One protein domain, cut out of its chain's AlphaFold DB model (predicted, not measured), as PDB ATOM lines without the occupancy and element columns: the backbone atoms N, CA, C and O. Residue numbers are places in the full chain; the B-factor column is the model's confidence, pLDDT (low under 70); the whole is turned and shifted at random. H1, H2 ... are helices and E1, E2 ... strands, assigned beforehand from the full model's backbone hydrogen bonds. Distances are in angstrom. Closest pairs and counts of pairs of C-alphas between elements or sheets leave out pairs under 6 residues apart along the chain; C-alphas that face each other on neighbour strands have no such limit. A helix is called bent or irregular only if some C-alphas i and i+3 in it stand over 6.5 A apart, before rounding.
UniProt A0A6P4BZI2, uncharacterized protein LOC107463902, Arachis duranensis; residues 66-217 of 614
ATOM      1  N   LYS A  66     437.836 442.367 883.998       90.25
ATOM      2  CA  LYS A  66     436.543 441.972 883.419       90.25
ATOM      3  C   LYS A  66     436.030 443.060 882.485       90.25
ATOM      4  O   LYS A  66     436.031 444.231 882.858       90.25
ATOM      5  N   ILE A  67     435.561 442.674 881.303       92.38
ATOM      6  CA  ILE A  67     434.729 443.516 880.444       92.38
ATOM      7  C   ILE A  67     433.300 443.010 880.578       92.38
ATOM      8  O   ILE A  67     432.983 441.924 880.094       92.38
ATOM      9  N   LEU A  68     432.450 443.781 881.249       90.06
ATOM     10  CA  LEU A  68     431.031 443.481 881.365       90.06
ATOM     11  C   LEU A  68     430.256 444.251 880.297       90.06
ATOM     12  O   LEU A  68     430.477 445.446 880.087       90.06
ATOM     13  N   PHE A  69     429.310 443.581 879.649       86.88
ATOM     14  CA  PHE A  69     428.388 444.201 878.700       86.88
ATOM     15  C   PHE A  69     426.968 443.687 878.929       86.88
ATOM     16  O   PHE A  69     426.772 442.576 879.407       86.88
ATOM     17  N   VAL A  70     425.968 444.464 878.522       80.50
ATOM     18  CA  VAL A  70     424.587 443.980 878.364       80.50
ATOM     19  C   VAL A  70     424.163 444.302 876.940       80.50
ATOM     20  O   VAL A  70     424.320 445.434 876.481       80.50
ATOM     21  N   SER A  71     423.686 443.300 876.198       77.00
ATOM     22  CA  SER A  71     423.338 443.474 874.785       77.00
ATOM     23  C   SER A  71     422.166 442.595 874.359       77.00
ATOM     24  O   SER A  71     422.175 441.382 874.578       77.00
ATOM     25  N   LYS A  72     421.176 443.209 873.696       71.81
ATOM     26  CA  LYS A  72     420.042 442.511 873.065       71.81
ATOM     27  C   LYS A  72     420.256 442.291 871.567       71.81
ATOM     28  O   LYS A  72     420.072 441.180 871.085       71.81
ATOM     29  N   ILE A  73     420.653 443.340 870.840       73.06
ATOM     30  CA  ILE A  73     420.826 443.330 869.373       73.06
ATOM     31  C   ILE A  73     422.281 443.106 868.928       73.06
ATOM     32  O   ILE A  73     422.621 443.344 867.776       73.06
ATOM     33  N   GLY A  74     423.156 442.679 869.840       80.44
ATOM     34  CA  GLY A  74     424.563 442.391 869.547       80.44
ATOM     35  C   GLY A  74     425.517 443.576 869.723       80.44
ATOM     36  O   GLY A  74     426.677 443.334 870.018       80.44
ATOM     37  N   THR A  75     425.046 444.825 869.720       84.62
ATOM     38  CA  THR A  75     425.908 446.020 869.631       84.62
ATOM     39  C   THR A  75     426.940 446.161 870.753       84.62
ATOM     40  O   THR A  75     428.139 446.104 870.484       84.62
ATOM     41  N   SER A  76     426.515 446.271 872.019       86.12
ATOM     42  CA  SER A  76     427.456 446.362 873.151       86.12
ATOM     43  C   SER A  76     428.338 445.118 873.274       86.12
ATOM     44  O   SER A  76     429.484 445.222 873.694       86.12
ATOM     45  N   LYS A  77     427.828 443.944 872.866       89.44
ATOM     46  CA  LYS A  77     428.599 442.694 872.836       89.44
ATOM     47  C   LYS A  77     429.712 442.778 871.799       89.44
ATOM     48  O   LYS A  77     430.838 442.427 872.108       89.44
ATOM     49  N   ALA A  78     429.412 443.263 870.599       88.12
ATOM     50  CA  ALA A  78     430.381 443.384 869.524       88.12
ATOM     51  C   ALA A  78     431.458 444.433 869.845       88.12
ATOM     52  O   ALA A  78     432.638 444.159 869.650       88.12
ATOM     53  N   LEU A  79     431.088 445.576 870.441       89.19
ATOM     54  CA  LEU A  79     432.069 446.527 870.975       89.19
ATOM     55  C   LEU A  79     432.918 445.903 872.090       89.19
ATOM     56  O   LEU A  79     434.134 446.066 872.098       89.19
ATOM     57  N   ALA A  80     432.303 445.193 873.035       91.50
ATOM     58  CA  ALA A  80     433.035 444.564 874.126       91.50
ATOM     59  C   ALA A  80     433.981 443.457 873.621       91.50
ATOM     60  O   ALA A  80     435.102 443.363 874.110       91.50
ATOM     61  N   SER A  81     433.589 442.691 872.595       91.06
ATOM     62  CA  SER A  81     434.474 441.766 871.873       91.06
ATOM     63  C   SER A  81     435.613 442.499 871.163       91.06
ATOM     64  O   SER A  81     436.764 442.105 871.296       91.06
ATOM     65  N   TYR A  82     435.329 443.617 870.492       88.81
ATOM     66  CA  TYR A  82     436.362 444.434 869.855       88.81
ATOM     67  C   TYR A  82     437.374 444.995 870.870       88.81
ATOM     68  O   TYR A  82     438.582 444.973 870.636       88.81
ATOM     69  N   LEU A  83     436.895 445.482 872.017       90.88
ATOM     70  CA  LEU A  83     437.743 445.956 873.111       90.88
ATOM     71  C   LEU A  83     438.538 444.820 873.755       90.88
ATOM     72  O   LEU A  83     439.694 445.036 874.103       90.88
ATOM     73  N   TYR A  84     437.950 443.628 873.881       91.75
ATOM     74  CA  TYR A  84     438.641 442.422 874.336       91.75
ATOM     75  C   TYR A  84     439.834 442.098 873.425       91.75
ATOM     76  O   TYR A  84     440.959 442.009 873.921       91.75
ATOM     77  N   ASP A  85     439.623 442.046 872.106       89.62
ATOM     78  CA  ASP A  85     440.690 441.783 871.130       89.62
ATOM     79  C   ASP A  85     441.768 442.882 871.168       89.62
ATOM     80  O   ASP A  85     442.971 442.607 871.116       89.62
ATOM     81  N   LEU A  86     441.360 444.153 871.301       89.88
ATOM     82  CA  LEU A  86     442.293 445.271 871.444       89.88
ATOM     83  C   LEU A  86     443.125 445.158 872.723       89.88
ATOM     84  O   LEU A  86     444.347 445.292 872.663       89.88
ATOM     85  N   PHE A  87     442.496 444.914 873.871       89.88
ATOM     86  CA  PHE A  87     443.191 444.726 875.140       89.88
ATOM     87  C   PHE A  87     444.173 443.554 875.064       89.88
ATOM     88  O   PHE A  87     445.324 443.723 875.473       89.88
ATOM     89  N   GLU A  88     443.781 442.424 874.467       87.50
ATOM     90  CA  GLU A  88     444.669 441.280 874.243       87.50
ATOM     91  C   GLU A  88     445.858 441.655 873.346       87.50
ATOM     92  O   GLU A  88     447.002 441.349 873.684       87.50
ATOM     93  N   SER A  89     445.627 442.413 872.265       85.38
ATOM     94  CA  SER A  89     446.698 442.902 871.381       85.38
ATOM     95  C   SER A  89     447.691 443.832 872.089       85.38
ATOM     96  O   SER A  89     448.872 443.886 871.735       85.38
ATOM     97  N   PHE A  90     447.233 444.532 873.129       82.69
ATOM     98  CA  PHE A  90     448.081 445.322 874.008       82.69
ATOM     99  C   PHE A  90     448.672 444.500 875.168       82.69
ATOM    100  O   PHE A  90     449.543 444.988 875.875       82.69
ATOM    101  N   GLY A  91     448.285 443.242 875.369       84.00
ATOM    102  CA  GLY A  91     448.765 442.401 876.470       84.00
ATOM    103  C   GLY A  91     448.078 442.672 877.813       84.00
ATOM    104  O   GLY A  91     448.638 442.358 878.863       84.00
ATOM    105  N   VAL A  92     446.882 443.265 877.796       84.44
ATOM    106  CA  VAL A  92     445.998 443.377 878.962       84.44
ATOM    107  C   VAL A  92     445.071 442.165 878.978       84.44
ATOM    108  O   VAL A  92     444.225 442.006 878.102       84.44
ATOM    109  N   VAL A  93     445.223 441.302 879.983       87.25
ATOM    110  CA  VAL A  93     444.400 440.091 880.107       87.25
ATOM    111  C   VAL A  93     443.060 440.452 880.742       87.25
ATOM    112  O   VAL A  93     442.998 440.854 881.908       87.25
ATOM    113  N   THR A  94     441.983 440.284 879.981       89.56
ATOM    114  CA  THR A  94     440.611 440.487 880.454       89.56
ATOM    115  C   THR A  94     439.748 439.274 880.141       89.56
ATOM    116  O   THR A  94     440.138 438.422 879.353       89.56
ATOM    117  N   GLU A  95     438.587 439.182 880.777       92.31
ATOM    118  CA  GLU A  95     437.539 438.229 880.429       92.31
ATOM    119  C   GLU A  95     436.290 438.995 880.005       92.31
ATOM    120  O   GLU A  95     435.895 439.962 880.659       92.31
ATOM    121  N   LEU A  96     435.675 438.552 878.914       92.88
ATOM    122  CA  LEU A  96     434.443 439.117 878.389       92.88
ATOM    123  C   LEU A  96     433.235 438.395 879.001       92.88
ATOM    124  O   LEU A  96     433.083 437.190 878.808       92.88
ATOM    125  N   VAL A  97     432.370 439.122 879.713       91.12
ATOM    126  CA  VAL A  97     431.249 438.546 880.478       91.12
ATOM    127  C   VAL A  97     429.961 439.328 880.216       91.12
ATOM    128  O   VAL A  97     429.962 440.559 880.184       91.12
ATOM    129  N   ASP A  98     428.843 438.625 880.040       87.00
ATOM    130  CA  ASP A  98     427.524 439.262 880.031       87.00
ATOM    131  C   ASP A  98     427.161 439.663 881.465       87.00
ATOM    132  O   ASP A  98     427.170 438.826 882.368       87.00
ATOM    133  N   ALA A  99     426.856 440.939 881.707       83.81
ATOM    134  CA  ALA A  99     426.613 441.427 883.062       83.81
ATOM    135  C   ALA A  99     425.381 440.772 883.714       83.81
ATOM    136  O   ALA A  99     425.287 440.771 884.937       83.81
ATOM    137  N   ARG A 100     424.470 440.187 882.920       78.00
ATOM    138  CA  ARG A 100     423.311 439.418 883.414       78.00
ATOM    139  C   ARG A 100     423.703 438.083 884.045       78.00
ATOM    140  O   ARG A 100     422.988 437.593 884.911       78.00
ATOM    141  N   ASP A 101     424.835 437.524 883.629       83.19
ATOM    142  CA  ASP A 101     425.370 436.261 884.146       83.19
ATOM    143  C   ASP A 101     426.426 436.494 885.245       83.19
ATOM    144  O   ASP A 101     426.949 435.547 885.839       83.19
ATOM    145  N   TYR A 102     426.776 437.757 885.515       84.88
ATOM    146  CA  TYR A 102     427.792 438.131 886.491       84.88
ATOM    147  C   TYR A 102     427.212 438.213 887.908       84.88
ATOM    148  O   TYR A 102     426.136 438.763 888.111       84.88
ATOM    149  N   VAL A 103     427.957 437.729 888.910       86.25
ATOM    150  CA  VAL A 103     427.586 437.839 890.333       86.25
ATOM    151  C   VAL A 103     427.969 439.233 890.851       86.25
ATOM    152  O   VAL A 103     429.158 439.471 891.087       86.25
ATOM    153  N   PRO A 104     427.021 440.164 891.068       81.50
ATOM    154  CA  PRO A 104     427.351 441.571 891.301       81.50
ATOM    155  C   PRO A 104     428.167 441.809 892.578       81.50
ATOM    156  O   PRO A 104     429.037 442.672 892.610       81.50
ATOM    157  N   GLU A 105     427.980 441.003 893.625       84.25
ATOM    158  CA  GLU A 105     428.732 441.093 894.885       84.25
ATOM    159  C   GLU A 105     430.227 440.747 894.734       84.25
ATOM    160  O   GLU A 105     431.022 440.990 895.649       84.25
ATOM    161  N   ALA A 106     430.637 440.176 893.596       84.25
ATOM    162  CA  ALA A 106     432.044 439.967 893.263       84.25
ATOM    163  C   ALA A 106     432.720 441.236 892.716       84.25
ATOM    164  O   ALA A 106     433.941 441.352 892.837       84.25
ATOM    165  N   LEU A 107     431.948 442.211 892.214       81.38
ATOM    166  CA  LEU A 107     432.448 443.420 891.550       81.38
ATOM    167  C   LEU A 107     433.487 444.200 892.384       81.38
ATOM    168  O   LEU A 107     434.518 444.573 891.827       81.38
ATOM    169  N   PRO A 108     433.313 444.400 893.713       76.94
ATOM    170  CA  PRO A 108     434.300 445.116 894.533       76.94
ATOM    171  C   PRO A 108     435.642 444.385 894.709       76.94
ATOM    172  O   PRO A 108     436.591 444.956 895.242       76.94
ATOM    173  N   LYS A 109     435.734 443.105 894.324       79.06
ATOM    174  CA  LYS A 109     436.953 442.288 894.457       79.06
ATOM    175  C   LYS A 109     437.812 442.310 893.193       79.06
ATOM    176  O   LYS A 109     438.983 441.924 893.262       79.06
ATOM    177  N   GLU A 110     437.240 442.741 892.072       82.12
ATOM    178  CA  GLU A 110     437.904 442.790 890.775       82.12
ATOM    179  C   GLU A 110     439.009 443.856 890.754       82.12
ATOM    180  O   GLU A 110     438.909 444.910 891.382       82.12
ATOM    181  N   ASN A 111     440.095 443.585 890.026       79.62
ATOM    182  CA  ASN A 111     441.228 444.518 889.951       79.62
ATOM    183  C   ASN A 111     441.038 445.606 888.886       79.62
ATOM    184  O   ASN A 111     441.588 446.700 889.025       79.62
ATOM    185  N   LEU A 112     440.290 445.275 887.832       84.50
ATOM    186  CA  LEU A 112     439.913 446.141 886.724       84.50
ATOM    187  C   LEU A 112     438.547 445.679 886.218       84.50
ATOM    188  O   LEU A 112     438.401 444.522 885.823       84.50
ATOM    189  N   VAL A 113     437.579 446.585 886.192       86.62
ATOM    190  CA  VAL A 113     436.266 446.358 885.581       86.62
ATOM    191  C   VAL A 113     436.045 447.416 884.523       86.62
ATOM    192  O   VAL A 113     436.218 448.599 884.800       86.62
ATOM    193  N   VAL A 114     435.637 446.985 883.334       89.50
ATOM    194  CA  VAL A 114     435.176 447.837 882.243       89.50
ATOM    195  C   VAL A 114     433.719 447.480 881.967       89.50
ATOM    196  O   VAL A 114     433.437 446.385 881.497       89.50
ATOM    197  N   LEU A 115     432.789 448.382 882.264       88.06
ATOM    198  CA  LEU A 115     431.391 448.251 881.860       88.06
ATOM    199  C   LEU A 115     431.206 448.970 880.523       88.06
ATOM    200  O   LEU A 115     431.580 450.136 880.415       88.06
ATOM    201  N   VAL A 116     430.644 448.298 879.520       87.81
ATOM    202  CA  VAL A 116     430.542 448.817 878.147       87.81
ATOM    203  C   VAL A 116     429.087 449.012 877.730       87.81
ATOM    204  O   VAL A 116     428.261 448.106 877.859       87.81
ATOM    205  N   ALA A 117     428.805 450.176 877.148       85.38
ATOM    206  CA  ALA A 117     427.518 450.553 876.584       85.38
ATOM    207  C   ALA A 117     427.693 451.108 875.163       85.38
ATOM    208  O   ALA A 117     428.514 451.995 874.922       85.38
ATOM    209  N   SER A 118     426.918 450.604 874.202       82.50
ATOM    210  CA  SER A 118     426.848 451.195 872.867       82.50
ATOM    211  C   SER A 118     425.517 450.928 872.173       82.50
ATOM    212  O   SER A 118     425.013 449.806 872.158       82.50
ATOM    213  N   THR A 119     425.002 451.965 871.517       76.94
ATOM    214  CA  THR A 119     423.828 451.931 870.632       76.94
ATOM    215  C   THR A 119     424.193 452.060 869.152       76.94
ATOM    216  O   THR A 119     423.313 452.070 868.295       76.94
ATOM    217  N   SER A 120     425.483 452.148 868.819       78.50
ATOM    218  CA  SER A 120     425.939 452.341 867.440       78.50
ATOM    219  C   SER A 120     425.931 451.029 866.656       78.50
ATOM    220  O   SER A 120     426.783 450.173 866.879       78.50
ATOM    221  N   GLU A 121     425.050 450.900 865.663       79.19
ATOM    222  CA  GLU A 121     424.926 449.692 864.825       79.19
ATOM    223  C   GLU A 121     426.230 449.271 864.132       79.19
ATOM    224  O   GLU A 121     426.446 448.081 863.924       79.19
ATOM    225  N   VAL A 122     427.147 450.210 863.878       74.50
ATOM    226  CA  VAL A 122     428.458 449.929 863.263       74.50
ATOM    227  C   VAL A 122     429.284 448.907 864.042       74.50
ATOM    228  O   VAL A 122     430.050 448.159 863.441       74.50
ATOM    229  N   TRP A 123     429.096 448.781 865.361       81.00
ATOM    230  CA  TRP A 123     429.792 447.729 866.107       81.00
ATOM    231  C   TRP A 123     429.332 446.322 865.701       81.00
ATOM    232  O   TRP A 123     430.130 445.396 865.776       81.00
ATOM    233  N   ASN A 124     428.101 446.147 865.204       79.81
ATOM    234  CA  ASN A 124     427.627 444.862 864.673       79.81
ATOM    235  C   ASN A 124     428.265 444.516 863.320       79.81
ATOM    236  O   ASN A 124     428.479 443.340 863.031       79.81
ATOM    237  N   GLU A 125     428.580 445.521 862.500       70.62
ATOM    238  CA  GLU A 125     429.198 445.339 861.178       70.62
ATOM    239  C   GLU A 125     430.642 444.812 861.279       70.62
ATOM    240  O   GLU A 125     431.129 444.129 860.376       70.62
ATOM    241  N   LEU A 126     431.311 445.046 862.413       64.81
ATOM    242  CA  LEU A 126     432.672 444.569 862.689       64.81
ATOM    243  C   LEU A 126     432.790 443.046 862.832       64.81
ATOM    244  O   LEU A 126     433.901 442.526 862.795       64.81
ATOM    245  N   LEU A 127     431.675 442.315 862.930       58.62
ATOM    246  CA  LEU A 127     431.671 440.847 862.957       58.62
ATOM    247  C   LEU A 127     432.023 440.215 861.583       58.62
ATOM    248  O   LEU A 127     431.896 438.999 861.431       58.62
ATOM    249  N   GLY A 128     432.457 441.019 860.591       52.94
ATOM    250  CA  GLY A 128     432.617 440.629 859.182       52.94
ATOM    251  C   GLY A 128     433.931 440.985 858.457       52.94
ATOM    252  O   GLY A 128     434.465 440.084 857.820       52.94
ATOM    253  N   GLN A 129     434.459 442.227 858.477       50.97
ATOM    254  CA  GLN A 129     435.805 442.595 857.949       50.97
ATOM    255  C   GLN A 129     436.137 444.106 858.035       50.97
ATOM    256  O   GLN A 129     435.247 444.949 857.981       50.97
ATOM    257  N   ASP A 130     437.447 444.398 858.118       52.28
ATOM    258  CA  ASP A 130     438.234 445.617 857.810       52.28
ATOM    259  C   ASP A 130     437.519 446.974 857.635       52.28
ATOM    260  O   ASP A 130     437.559 447.596 856.574       52.28
ATOM    261  N   PHE A 131     436.990 447.528 858.729       47.59
ATOM    262  CA  PHE A 131     436.637 448.951 858.817       47.59
ATOM    263  C   PHE A 131     437.687 449.721 859.627       47.59
ATOM    264  O   PHE A 131     437.472 450.176 860.750       47.59
ATOM    265  N   ILE A 132     438.898 449.813 859.081       52.66
ATOM    266  CA  ILE A 132     440.008 450.529 859.705       52.66
ATOM    267  C   ILE A 132     440.352 451.673 858.767       52.66
ATOM    268  O   ILE A 132     440.983 451.415 857.753       52.66
ATOM    269  N   LEU A 133     439.917 452.901 859.073       49.09
ATOM    270  CA  LEU A 133     440.720 454.138 858.949       49.09
ATOM    271  C   LEU A 133     439.897 455.438 858.990       49.09
ATOM    272  O   LEU A 133     440.511 456.479 859.204       49.09
ATOM    273  N   THR A 134     438.566 455.422 858.845       51.38
ATOM    274  CA  THR A 134     437.781 456.677 858.729       51.38
ATOM    275  C   THR A 134     436.682 456.884 859.772       51.38
ATOM    276  O   THR A 134     436.130 457.979 859.834       51.38
ATOM    277  N   ASP A 135     436.361 455.890 860.606       64.19
ATOM    278  CA  ASP A 135     435.324 456.049 861.632       64.19
ATOM    279  C   ASP A 135     435.903 456.529 862.971       64.19
ATOM    280  O   ASP A 135     436.703 455.833 863.610       64.19
ATOM    281  N   ASN A 136     435.459 457.706 863.420       61.97
ATOM    282  CA  ASN A 136     435.850 458.285 864.708       61.97
ATOM    283  C   ASN A 136     435.497 457.371 865.900       61.97
ATOM    284  O   ASN A 136     436.253 457.308 866.867       61.97
ATOM    285  N   ARG A 137     434.441 456.550 865.805       67.69
ATOM    286  CA  ARG A 137     434.018 455.612 866.863       67.69
ATOM    287  C   ARG A 137     435.086 454.546 867.149       67.69
ATOM    288  O   ARG A 137     435.397 454.257 868.305       67.69
ATOM    289  N   CYS A 138     435.722 454.009 866.104       72.81
ATOM    290  CA  CYS A 138     436.821 453.039 866.224       72.81
ATOM    291  C   CYS A 138     438.107 453.676 866.768       72.81
ATOM    292  O   CYS A 138     438.882 453.020 867.472       72.81
ATOM    293  N   ARG A 139     438.342 454.958 866.461       75.12
ATOM    294  CA  ARG A 139     439.476 455.720 867.003       75.12
ATOM    295  C   ARG A 139     439.350 455.863 868.520       75.12
ATOM    296  O   ARG A 139     440.310 455.540 869.221       75.12
ATOM    297  N   GLY A 140     438.175 456.252 869.021       78.38
ATOM    298  CA  GLY A 140     437.909 456.363 870.457       78.38
ATOM    299  C   GLY A 140     438.187 455.062 871.217       78.38
ATOM    300  O   GLY A 140     438.911 455.071 872.212       78.38
ATOM    301  N   ALA A 141     437.707 453.924 870.703       84.44
ATOM    302  CA  ALA A 141     437.906 452.610 871.325       84.44
ATOM    303  C   ALA A 141     439.386 452.182 871.367       84.44
ATOM    304  O   ALA A 141     439.853 451.654 872.376       84.44
ATOM    305  N   ARG A 142     440.161 452.457 870.308       83.19
ATOM    306  CA  ARG A 142     441.613 452.193 870.298       83.19
ATOM    307  C   ARG A 142     442.376 453.062 871.283       83.19
ATOM    308  O   ARG A 142     443.292 452.567 871.935       83.19
ATOM    309  N   MET A 143     442.019 454.341 871.379       80.88
ATOM    310  CA  MET A 143     442.643 455.274 872.320       80.88
ATOM    311  C   MET A 143     442.358 454.857 873.759       80.88
ATOM    312  O   MET A 143     443.284 454.744 874.559       80.88
ATOM    313  N   PHE A 144     441.101 454.514 874.044       87.25
ATOM    314  CA  PHE A 144     440.685 453.908 875.301       87.25
ATOM    315  C   PHE A 144     441.489 452.644 875.629       87.25
ATOM    316  O   PHE A 144     442.064 452.539 876.713       87.25
ATOM    317  N   ALA A 145     441.626 451.725 874.669       87.25
ATOM    318  CA  ALA A 145     442.386 450.498 874.865       87.25
ATOM    319  C   ALA A 145     443.880 450.731 875.128       87.25
ATOM    320  O   ALA A 145     444.451 450.174 876.069       87.25
ATOM    321  N   GLY A 146     444.501 451.613 874.344       81.62
ATOM    322  CA  GLY A 146     445.890 452.015 874.536       81.62
ATOM    323  C   GLY A 146     446.125 452.711 875.878       81.62
ATOM    324  O   GLY A 146     447.173 452.510 876.492       81.62
ATOM    325  N   TRP A 147     445.159 453.493 876.367       82.00
ATOM    326  CA  TRP A 147     445.234 454.128 877.682       82.00
ATOM    327  C   TRP A 147     445.197 453.100 878.822       82.00
ATOM    328  O   TRP A 147     446.093 453.108 879.667       82.00
ATOM    329  N   ILE A 148     444.249 452.152 878.799       83.50
ATOM    330  CA  ILE A 148     444.174 451.053 879.784       83.50
ATOM    331  C   ILE A 148     445.459 450.214 879.785       83.50
ATOM    332  O   ILE A 148     445.932 449.787 880.838       83.50
ATOM    333  N   TYR A 149     446.070 450.015 878.620       80.00
ATOM    334  CA  TYR A 149     447.363 449.348 878.521       80.00
ATOM    335  C   TYR A 149     448.498 450.110 879.208       80.00
ATOM    336  O   TYR A 149     449.238 449.526 880.006       80.00
ATOM    337  N   ARG A 150     448.652 451.411 878.913       72.81
ATOM    338  CA  ARG A 150     449.661 452.256 879.579       72.81
ATOM    339  C   ARG A 150     449.444 452.247 881.091       72.81
ATOM    340  O   ARG A 150     450.400 452.151 881.857       72.81
ATOM    341  N   TYR A 151     448.182 452.250 881.506       68.81
ATOM    342  CA  TYR A 151     447.791 452.138 882.900       68.81
ATOM    343  C   TYR A 151     448.228 450.822 883.553       68.81
ATOM    344  O   TYR A 151     448.903 450.857 884.585       68.81
ATOM    345  N   ALA A 152     447.894 449.681 882.943       67.56
ATOM    346  CA  ALA A 152     448.212 448.352 883.468       67.56
ATOM    347  C   ALA A 152     449.721 448.158 883.717       67.56
ATOM    348  O   ALA A 152     450.124 447.284 884.482       67.56
ATOM    349  N   LYS A 153     450.563 449.001 883.104       66.06
ATOM    350  CA  LYS A 153     452.020 449.020 883.256       66.06
ATOM    351  C   LYS A 153     452.576 449.904 884.377       66.06
ATOM    352  O   LYS A 153     453.795 449.916 884.539       66.06
ATOM    353  N   GLY A 154     451.759 450.605 885.166       56.75
ATOM    354  CA  GLY A 154     452.279 451.284 886.364       56.75
ATOM    355  C   GLY A 154     451.619 452.594 886.783       56.75
ATOM    356  O   GLY A 154     452.234 453.352 887.535       56.75
ATOM    357  N   CYS A 155     450.399 452.889 886.333       56.91
ATOM    358  CA  CYS A 155     449.630 454.002 886.897       56.91
ATOM    359  C   CYS A 155     448.552 453.466 887.848       56.91
ATOM    360  O   CYS A 155     448.146 452.319 887.728       56.91
ATOM    361  N   LYS A 156     448.114 454.279 888.813       60.91
ATOM    362  CA  LYS A 156     446.857 454.093 889.553       60.91
ATOM    363  C   LYS A 156     445.850 455.097 888.987       60.91
ATOM    364  O   LYS A 156     446.199 456.262 888.798       60.91
ATOM    365  N   PHE A 157     444.636 454.658 888.687       61.28
ATOM    366  CA  PHE A 157     443.500 455.513 888.388       61.28
ATOM    367  C   PHE A 157     442.373 455.053 889.300       61.28
ATOM    368  O   PHE A 157     442.335 453.888 889.705       61.28
ATOM    369  N   GLY A 158     441.529 456.009 889.672       72.00
ATOM    370  CA  GLY A 158     440.374 455.753 890.511       72.00
ATOM    371  C   GLY A 158     439.276 455.052 889.718       72.00
ATOM    372  O   GLY A 158     439.433 453.932 889.226       72.00
ATOM    373  N   SER A 159     438.188 455.774 889.517       79.56
ATOM    374  CA  SER A 159     437.137 455.413 888.580       79.56
ATOM    375  C   SER A 159     436.900 456.530 887.554       79.56
ATOM    376  O   SER A 159     437.099 457.717 887.833       79.56
ATOM    377  N   LEU A 160     436.559 456.126 886.328       85.06
ATOM    378  CA  LEU A 160     436.469 456.993 885.154       85.06
ATOM    379  C   LEU A 160     435.295 456.582 884.257       85.06
ATOM    380  O   LEU A 160     435.116 455.403 883.959       85.06
ATOM    381  N   VAL A 161     434.547 457.564 883.757       86.50
ATOM    382  CA  VAL A 161     433.588 457.390 882.654       86.50
ATOM    383  C   VAL A 161     434.211 457.916 881.363       86.50
ATOM    384  O   VAL A 161     434.654 459.053 881.327       86.50
ATOM    385  N   VAL A 162     434.211 457.131 880.292       87.94
ATOM    386  CA  VAL A 162     434.653 457.541 878.953       87.94
ATOM    387  C   VAL A 162     433.446 457.579 878.035       87.94
ATOM    388  O   VAL A 162     432.763 456.574 877.876       87.94
ATOM    389  N   ASN A 163     433.206 458.730 877.421       86.94
ATOM    390  CA  ASN A 163     432.138 458.962 876.461       86.94
ATOM    391  C   ASN A 163     432.756 459.351 875.121       86.94
ATOM    392  O   ASN A 163     433.343 460.424 874.980       86.94
ATOM    393  N   ALA A 164     432.619 458.472 874.140       83.81
ATOM    394  CA  ALA A 164     433.063 458.691 872.776       83.81
ATOM    395  C   ALA A 164     431.863 458.701 871.831       83.81
ATOM    396  O   ALA A 164     430.757 458.283 872.189       83.81
ATOM    397  N   ASN A 165     432.080 459.129 870.592       75.56
ATOM    398  CA  ASN A 165     431.051 458.983 869.576       75.56
ATOM    399  C   ASN A 165     430.681 457.497 869.464       75.56
ATOM    400  O   ASN A 165     431.525 456.634 869.232       75.56
ATOM    401  N   GLY A 166     429.405 457.185 869.686       78.19
ATOM    402  CA  GLY A 166     428.871 455.836 869.538       78.19
ATOM    403  C   GLY A 166     429.217 454.834 870.642       78.19
ATOM    404  O   GLY A 166     428.812 453.681 870.492       78.19
ATOM    405  N   PHE A 167     429.916 455.202 871.722       84.50
ATOM    406  CA  PHE A 167     430.024 454.330 872.897       84.50
ATOM    407  C   PHE A 167     430.341 455.062 874.201       84.50
ATOM    408  O   PHE A 167     430.975 456.116 874.216       84.50
ATOM    409  N   SER A 168     429.975 454.416 875.302       85.81
ATOM    410  CA  SER A 168     430.353 454.800 876.654       85.81
ATOM    411  C   SER A 168     430.973 453.611 877.379       85.81
ATOM    412  O   SER A 168     430.536 452.469 877.220       85.81
ATOM    413  N   ALA A 169     431.988 453.873 878.191       87.44
ATOM    414  CA  ALA A 169     432.599 452.876 879.053       87.44
ATOM    415  C   ALA A 169     432.799 453.441 880.459       87.44
ATOM    416  O   ALA A 169     433.262 454.565 880.620       87.44
ATOM    417  N   PHE A 170     432.476 452.662 881.483       85.94
ATOM    418  CA  PHE A 170     432.853 452.962 882.862       85.94
ATOM    419  C   PHE A 170     433.983 452.036 883.264       85.94
ATOM    420  O   PHE A 170     433.916 450.832 883.020       85.94
ATOM    421  N   VAL A 171     435.008 452.594 883.892       83.56
ATOM    422  CA  VAL A 171     436.172 451.845 884.327       83.56
ATOM    423  C   VAL A 171     436.446 452.103 885.793       83.56
ATOM    424  O   VAL A 171     436.494 453.252 886.227       83.56
ATOM    425  N   ALA A 172     436.702 451.035 886.538       80.50
ATOM    426  CA  ALA A 172     437.166 451.105 887.914       80.50
ATOM    427  C   ALA A 172     438.336 450.145 888.139       80.50
ATOM    428  O   ALA A 172     438.334 449.018 887.633       80.50
ATOM    429  N   GLY A 173     439.334 450.597 888.901       76.19
ATOM    430  CA  GLY A 173     440.499 449.803 889.277       76.19
ATOM    431  C   GLY A 173     440.737 449.779 890.787       76.19
ATOM    432  O   GLY A 173     440.378 450.704 891.505       76.19
ATOM    433  N   LYS A 174     441.409 448.736 891.286       61.94
ATOM    434  CA  LYS A 174     441.691 448.537 892.727       61.94
ATOM    435  C   LYS A 174     442.731 449.507 893.327       61.94
ATOM    436  O   LYS A 174     443.038 449.436 894.510       61.94
ATOM    437  N   GLY A 175     443.294 450.415 892.527       56.31
ATOM    438  CA  GLY A 175     444.282 451.422 892.953       56.31
ATOM    439  C   GLY A 175     443.677 452.713 893.515       56.31
ATOM    440  O   GLY A 175     444.370 453.728 893.580       56.31
ATOM    441  N   ALA A 176     442.399 452.668 893.860       52.09
ATOM    442  CA  ALA A 176     441.517 453.800 894.055       52.09
ATOM    443  C   ALA A 176     441.170 454.000 895.545       52.09
ATOM    444  O   ALA A 176     441.466 453.139 896.375       52.09
ATOM    445  N   SER A 177     440.613 455.156 895.900       56.19
ATOM    446  CA  SER A 177     440.274 455.526 897.283       56.19
ATOM    447  C   SER A 177     439.241 454.568 897.911       56.19
ATOM    448  O   SER A 177     438.578 453.813 897.200       56.19
ATOM    449  N   GLU A 178     439.055 454.584 899.240       58.00
ATOM    450  CA  GLU A 178     437.976 453.799 899.884       58.00
ATOM    451  C   GLU A 178     436.590 454.122 899.291       58.00
ATOM    452  O   GLU A 178     435.737 453.236 899.172       58.00
ATOM    453  N   ASP A 179     436.394 455.357 898.818       60.31
ATOM    454  CA  ASP A 179     435.164 455.800 898.163       60.31
ATOM    455  C   ASP A 179     434.880 455.039 896.858       60.31
ATOM    456  O   ASP A 179     433.724 454.734 896.565       60.31
ATOM    457  N   ASP A 180     435.909 454.624 896.117       62.03
ATOM    458  CA  ASP A 180     435.752 453.846 894.883       62.03
ATOM    459  C   ASP A 180     435.244 452.422 895.150       62.03
ATOM    460  O   ASP A 180     434.478 451.863 894.360       62.03
ATOM    461  N   THR A 181     435.580 451.849 896.311       64.50
ATOM    462  CA  THR A 181     435.019 450.558 896.744       64.50
ATOM    463  C   THR A 181     433.518 450.688 897.009       64.50
ATOM    464  O   THR A 181     432.729 449.832 896.602       64.50
ATOM    465  N   ASN A 182     433.103 451.798 897.625       70.62
ATOM    466  CA  ASN A 182     431.691 452.101 897.850       70.62
ATOM    467  C   ASN A 182     430.942 452.361 896.535       70.62
ATOM    468  O   ASN A 182     429.782 451.968 896.402       70.62
ATOM    469  N   LEU A 183     431.585 452.981 895.547       71.56
ATOM    470  CA  LEU A 183     431.016 453.181 894.213       71.56
ATOM    471  C   LEU A 183     430.784 451.857 893.480       71.56
ATOM    472  O   LEU A 183     429.690 451.629 892.963       71.56
ATOM    473  N   MET A 184     431.760 450.950 893.511       76.44
ATOM    474  CA  MET A 184     431.609 449.611 892.939       76.44
ATOM    475  C   MET A 184     430.522 448.801 893.650       76.44
ATOM    476  O   MET A 184     429.744 448.112 892.994       76.44
ATOM    477  N   ALA A 185     430.388 448.938 894.971       76.06
ATOM    478  CA  ALA A 185     429.284 448.331 895.714       76.06
ATOM    479  C   ALA A 185     427.910 448.905 895.306       76.06
ATOM    480  O   ALA A 185     426.934 448.165 895.181       76.06
ATOM    481  N   LYS A 186     427.818 450.213 895.041       76.56
ATOM    482  CA  LYS A 186     426.585 450.835 894.535       76.56
ATOM    483  C   LYS A 186     426.247 450.373 893.114       76.56
ATOM    484  O   LYS A 186     425.085 450.077 892.844       76.56
ATOM    485  N   ALA A 187     427.239 450.267 892.229       75.88
ATOM    486  CA  ALA A 187     427.047 449.718 890.888       75.88
ATOM    487  C   ALA A 187     426.619 448.246 890.932       75.88
ATOM    488  O   ALA A 187     425.724 447.858 890.189       75.88
ATOM    489  N   ALA A 188     427.182 447.450 891.846       77.44
ATOM    490  CA  ALA A 188     426.758 446.070 892.068       77.44
ATOM    491  C   ALA A 188     425.263 445.974 892.416       77.44
ATOM    492  O   ALA A 188     424.565 445.135 891.854       77.44
ATOM    493  N   ASN A 189     424.746 446.868 893.268       78.81
ATOM    494  CA  ASN A 189     423.310 446.914 893.560       78.81
ATOM    495  C   ASN A 189     422.483 447.193 892.292       78.81
ATOM    496  O   ASN A 189     421.523 446.481 892.034       78.81
ATOM    497  N   GLN A 190     422.896 448.154 891.458       77.25
ATOM    498  CA  GLN A 190     422.194 448.474 890.206       77.25
ATOM    499  C   GLN A 190     422.266 447.355 889.155       77.25
ATOM    500  O   GLN A 190     421.332 447.183 888.376       77.25
ATOM    501  N   ILE A 191     423.371 446.604 889.094       75.12
ATOM    502  CA  ILE A 191     423.491 445.424 888.222       75.12
ATOM    503  C   ILE A 191     422.580 444.302 888.733       75.12
ATOM    504  O   ILE A 191     421.930 443.642 887.929       75.12
ATOM    505  N   ARG A 192     422.497 444.098 890.055       77.12
ATOM    506  CA  ARG A 192     421.606 443.096 890.654       77.12
ATOM    507  C   ARG A 192     420.141 443.398 890.360       77.12
ATOM    508  O   ARG A 192     419.449 442.521 889.859       77.12
ATOM    509  N   ASP A 193     419.708 444.635 890.603       70.88
ATOM    510  CA  ASP A 193     418.321 445.065 890.377       70.88
ATOM    511  C   ASP A 193     417.904 444.881 888.902       70.88
ATOM    512  O   ASP A 193     416.737 444.648 888.601       70.88
ATOM    513  N   LEU A 194     418.870 444.910 887.976       65.75
ATOM    514  CA  LEU A 194     418.661 444.654 886.553       65.75
ATOM    515  C   LEU A 194     418.251 443.212 886.235       65.75
ATOM    516  O   LEU A 194     417.443 442.985 885.330       65.75
ATOM    517  N   GLY A 195     418.851 442.247 886.940       58.59
ATOM    518  CA  GLY A 195     418.606 440.819 886.737       58.59
ATOM    519  C   GLY A 195     417.147 440.437 886.976       58.59
ATOM    520  O   GLY A 195     416.665 439.472 886.385       58.59
ATOM    521  N   ASP A 196     416.436 441.247 887.765       59.78
ATOM    522  CA  ASP A 196     415.062 440.995 888.179       59.78
ATOM    523  C   ASP A 196     414.000 441.659 887.273       59.78
ATOM    524  O   ASP A 196     412.830 441.284 887.361       59.78
ATOM    525  N   THR A 197     414.351 442.625 886.401       59.56
ATOM    526  CA  THR A 197     413.337 443.533 885.805       59.56
ATOM    527  C   THR A 197     413.338 443.771 884.287       59.56
ATOM    528  O   THR A 197     412.397 444.408 883.820       59.56
ATOM    529  N   ILE A 198     414.312 443.338 883.471       54.12
ATOM    530  CA  ILE A 198     414.331 443.799 882.058       54.12
ATOM    531  C   ILE A 198     413.354 443.057 881.125       54.12
ATOM    532  O   ILE A 198     413.597 441.919 880.717       54.12
ATOM    533  N   GLU A 199     412.416 443.838 880.575       50.91
ATOM    534  CA  GLU A 199     412.022 443.825 879.159       50.91
ATOM    535  C   GLU A 199     412.228 445.236 878.543       50.91
ATOM    536  O   GLU A 199     411.458 446.122 878.872       50.91
ATOM    537  N   LEU A 200     413.149 445.403 877.561       52.56
ATOM    538  CA  LEU A 200     413.256 446.477 876.515       52.56
ATOM    539  C   LEU A 200     414.519 447.388 876.527       52.56
ATOM    540  O   LEU A 200     415.235 447.521 877.507       52.56
ATOM    541  N   ASN A 201     414.828 447.994 875.363       53.72
ATOM    542  CA  ASN A 201     416.045 448.792 875.089       53.72
ATOM    543  C   ASN A 201     416.081 450.169 875.783       53.72
ATOM    544  O   ASN A 201     417.167 450.663 876.074       53.72
ATOM    545  N   ALA A 202     414.925 450.801 876.028       58.84
ATOM    546  CA  ALA A 202     414.858 452.080 876.750       58.84
ATOM    547  C   ALA A 202     415.367 451.933 878.193       58.84
ATOM    548  O   ALA A 202     415.962 452.859 878.748       58.84
ATOM    549  N   ASP A 203     415.209 450.734 878.753       64.06
ATOM    550  CA  ASP A 203     415.647 450.417 880.100       64.06
ATOM    551  C   ASP A 203     417.165 450.343 880.190       64.06
ATOM    552  O   ASP A 203     417.689 450.694 881.233       64.06
ATOM    553  N   PHE A 204     417.891 449.976 879.123       63.66
ATOM    554  CA  PHE A 204     419.356 449.920 879.171       63.66
ATOM    555  C   PHE A 204     419.992 451.307 879.221       63.66
ATOM    556  O   PHE A 204     420.874 451.515 880.037       63.66
ATOM    557  N   GLU A 205     419.560 452.264 878.398       66.31
ATOM    558  CA  GLU A 205     420.090 453.637 878.467       66.31
ATOM    559  C   GLU A 205     419.676 454.323 879.771       66.31
ATOM    560  O   GLU A 205     420.478 454.996 880.416       66.31
ATOM    561  N   SER A 206     418.434 454.101 880.211       70.25
ATOM    562  CA  SER A 206     417.964 454.573 881.513       70.25
ATOM    563  C   SER A 206     418.757 453.939 882.660       70.25
ATOM    564  O   SER A 206     419.159 454.640 883.592       70.25
ATOM    565  N   TRP A 207     419.038 452.638 882.583       75.44
ATOM    566  CA  TRP A 207     419.822 451.883 883.557       75.44
ATOM    567  C   TRP A 207     421.281 452.296 883.537       75.44
ATOM    568  O   TRP A 207     421.805 452.624 884.586       75.44
ATOM    569  N   TRP A 208     421.927 452.349 882.377       73.88
ATOM    570  CA  TRP A 208     423.304 452.796 882.223       73.88
ATOM    571  C   TRP A 208     423.433 454.224 882.722       73.88
ATOM    572  O   TRP A 208     424.294 454.510 883.542       73.88
ATOM    573  N   GLY A 209     422.507 455.103 882.341       72.75
ATOM    574  CA  GLY A 209     422.405 456.447 882.888       72.75
ATOM    575  C   GLY A 209     422.164 456.460 884.398       72.75
ATOM    576  O   GLY A 209     422.594 457.388 885.073       72.75
ATOM    577  N   SER A 210     421.505 455.455 884.973       71.50
ATOM    578  CA  SER A 210     421.311 455.315 886.425       71.50
ATOM    579  C   SER A 210     422.552 454.767 887.127       71.50
ATOM    580  O   SER A 210     422.955 455.340 888.129       71.50
ATOM    581  N   VAL A 211     423.224 453.759 886.570       71.69
ATOM    582  CA  VAL A 211     424.532 453.250 886.999       71.69
ATOM    583  C   VAL A 211     425.540 454.387 886.964       71.69
ATOM    584  O   VAL A 211     426.147 454.679 887.983       71.69
ATOM    585  N   VAL A 212     425.641 455.106 885.847       68.56
ATOM    586  CA  VAL A 212     426.499 456.282 885.685       68.56
ATOM    587  C   VAL A 212     426.105 457.392 886.658       68.56
ATOM    588  O   VAL A 212     426.998 457.945 887.277       68.56
ATOM    589  N   ARG A 213     424.819 457.702 886.880       71.31
ATOM    590  CA  ARG A 213     424.395 458.721 887.871       71.31
ATOM    591  C   ARG A 213     424.741 458.335 889.306       71.31
ATOM    592  O   ARG A 213     425.261 459.162 890.052       71.31
ATOM    593  N   VAL A 214     424.465 457.090 889.683       69.69
ATOM    594  CA  VAL A 214     424.790 456.524 890.998       69.69
ATOM    595  C   VAL A 214     426.301 456.531 891.207       69.69
ATOM    596  O   VAL A 214     426.767 456.929 892.276       69.69
ATOM    597  N   LEU A 215     427.055 456.154 890.172       67.44
ATOM    598  CA  LEU A 215     428.508 456.213 890.156       67.44
ATOM    599  C   LEU A 215     428.989 457.658 890.265       67.44
ATOM    600  O   LEU A 215     429.779 457.940 891.143       67.44
ATOM    601  N   GLN A 216     428.444 458.600 889.496       64.62
ATOM    602  CA  GLN A 216     428.779 460.031 889.530       64.62
ATOM    603  C   GLN A 216     428.369 460.746 890.833       64.62
ATOM    604  O   GLN A 216     428.699 461.918 891.019       64.62
ATOM    605  N   GLY A 217     427.692 460.055 891.756       59.97
ATOM    606  CA  GLY A 217     427.295 460.592 893.057       59.97
ATOM    607  C   GLY A 217     426.032 461.458 893.024       59.97
ATOM    608  O   GLY A 217     425.786 462.200 893.977       59.97
TER     609      GLY A 217
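What this domain is: This is residues 66 to 217 of the 614 residues of the protein "uncharacterized protein LOC107463902" of Arachis duranensis (UniProt A0A6P4BZI2). A twisted sheet of five strands runs through the middle, with H1 and H4 over one face and the helical hairpin of H5 and H6 on the other: three layers, helices on both faces of a sheet. H2 packs on H5 and only grazes the sheet, while the short H3 packs on the first residues of H1. The printed part has 152 residues, with six named helices and five named strands in the order E1 H1 E2 H2 E3 H3 H4 E4 E5 H5 H6; the sheet is mixed, its order is E2 E1 E3 E5 E4, and the class is mixed, helices and strands. The whole is compact, with a radius of gyration of the C-alphas of 14.8 A and spans of 41 by 41 by 23 A.

How they stand to each other: Start at E1, residues 66 to 69, an inner strand. H1, residues 75 to 90, leads to E2, residues 94 to 98, an edge strand parallel to E1; look for N 67 and O 95, 2.8 A apart. E1, H1 and E2 form a strand-helix-strand unit, two parallel neighbour strands with a helix between, and its crossover is right-handed. H1 lies over E1 and E3, residues 112 to 117, at a height over the sheet of 8.2 A and along the strands; its closest C-alphas to E1 are those of Ser 76 and Phe 69, 6.0 A apart. H2, residues 104 to 109, only grazes the sheet with residues 107 to 109. E3 is parallel to E1, with N 68 and O 114 at 2.8 A; E2, H2 and E3 form a split unit, E1 standing between its strands, with a right-handed crossover. H3, residues 122 to 125, is not on the sheet and touches residues 75 to 79 of H1, closest at the C-alphas of Asn 124 and Thr 75, 5.4 A. H4, residues 136 to 152, touches residues 83 to 90 of H1 at a steep tilt of 46 degrees, the same way, closest at the C-alphas of Ala 145 and Phe 87, 5.8 A. E4, residues 159 to 164, and E5, residues 167 to 173, are a hairpin, with N 162 and O 169 at 2.8 A. E5 is antiparallel to E3, with N 115 and O 170 at 2.8 A. H4 lies over E5 and E4, on the same face as H1, at a height over the sheet of 9.7 A. E3, H3, H4 and E4 form a split strand-helix-strand unit, with E5 between E3 and E4 in the sheet, and its crossover is left-handed. H5, residues 178 to 195, touches H2 at a shallow tilt of 21 degrees, opposite ways, closest at the C-alphas of Ala 188 and Pro 104, 4.6 A. H5 and H6, residues 201 to 215, are a helical hairpin at a shallow tilt of 20 degrees, closest at the C-alphas of Leu 183 and Leu 215, 5.7 A. H6 is on the opposite face from H1, slantwise to the strands, at a height over the sheet of 10.5 A. Every O i to N i+4 pair is within hydrogen-bond range in H1 and H4, against 13 of 14 in H5, 10 of 11 in H6 and 0 of 2 in H2, which has 2 of 3 O i to N i+3 pairs within range; H3 is too short for an i+4 pair.

Where its parts are: Find C-alpha 66 at (436.543, 441.972, 883.419), where E1 begins. H1 runs 22.6 A from C-alpha 75 to C-alpha 90, and E2 runs 13.2 A. H2 is only just irregular: C-alphas 105 and 108 are 6.9 A apart. E3 and E4 each run 16.6 A, and E5 runs 20.0 A. H4 begins at C-alpha 136, (435.850, 458.285, 864.708), and runs 24.6 A. H5, the longest helix, runs 26.8 A, and H6 runs 20.9 A to C-alpha 215 at (428.508, 456.213, 890.156).

The domain as a whole: The two C-alphas farthest apart are those of Gln 129 and Glu 178, 43.5 A. The printed part has no cut and no long link; H3 to H4 and H4 to E4 are short links, and the others are tight. The mean pLDDT of the printed part is 75.5, and 44 residues are under 70, among them residues 126 to 137 and 194 to 205.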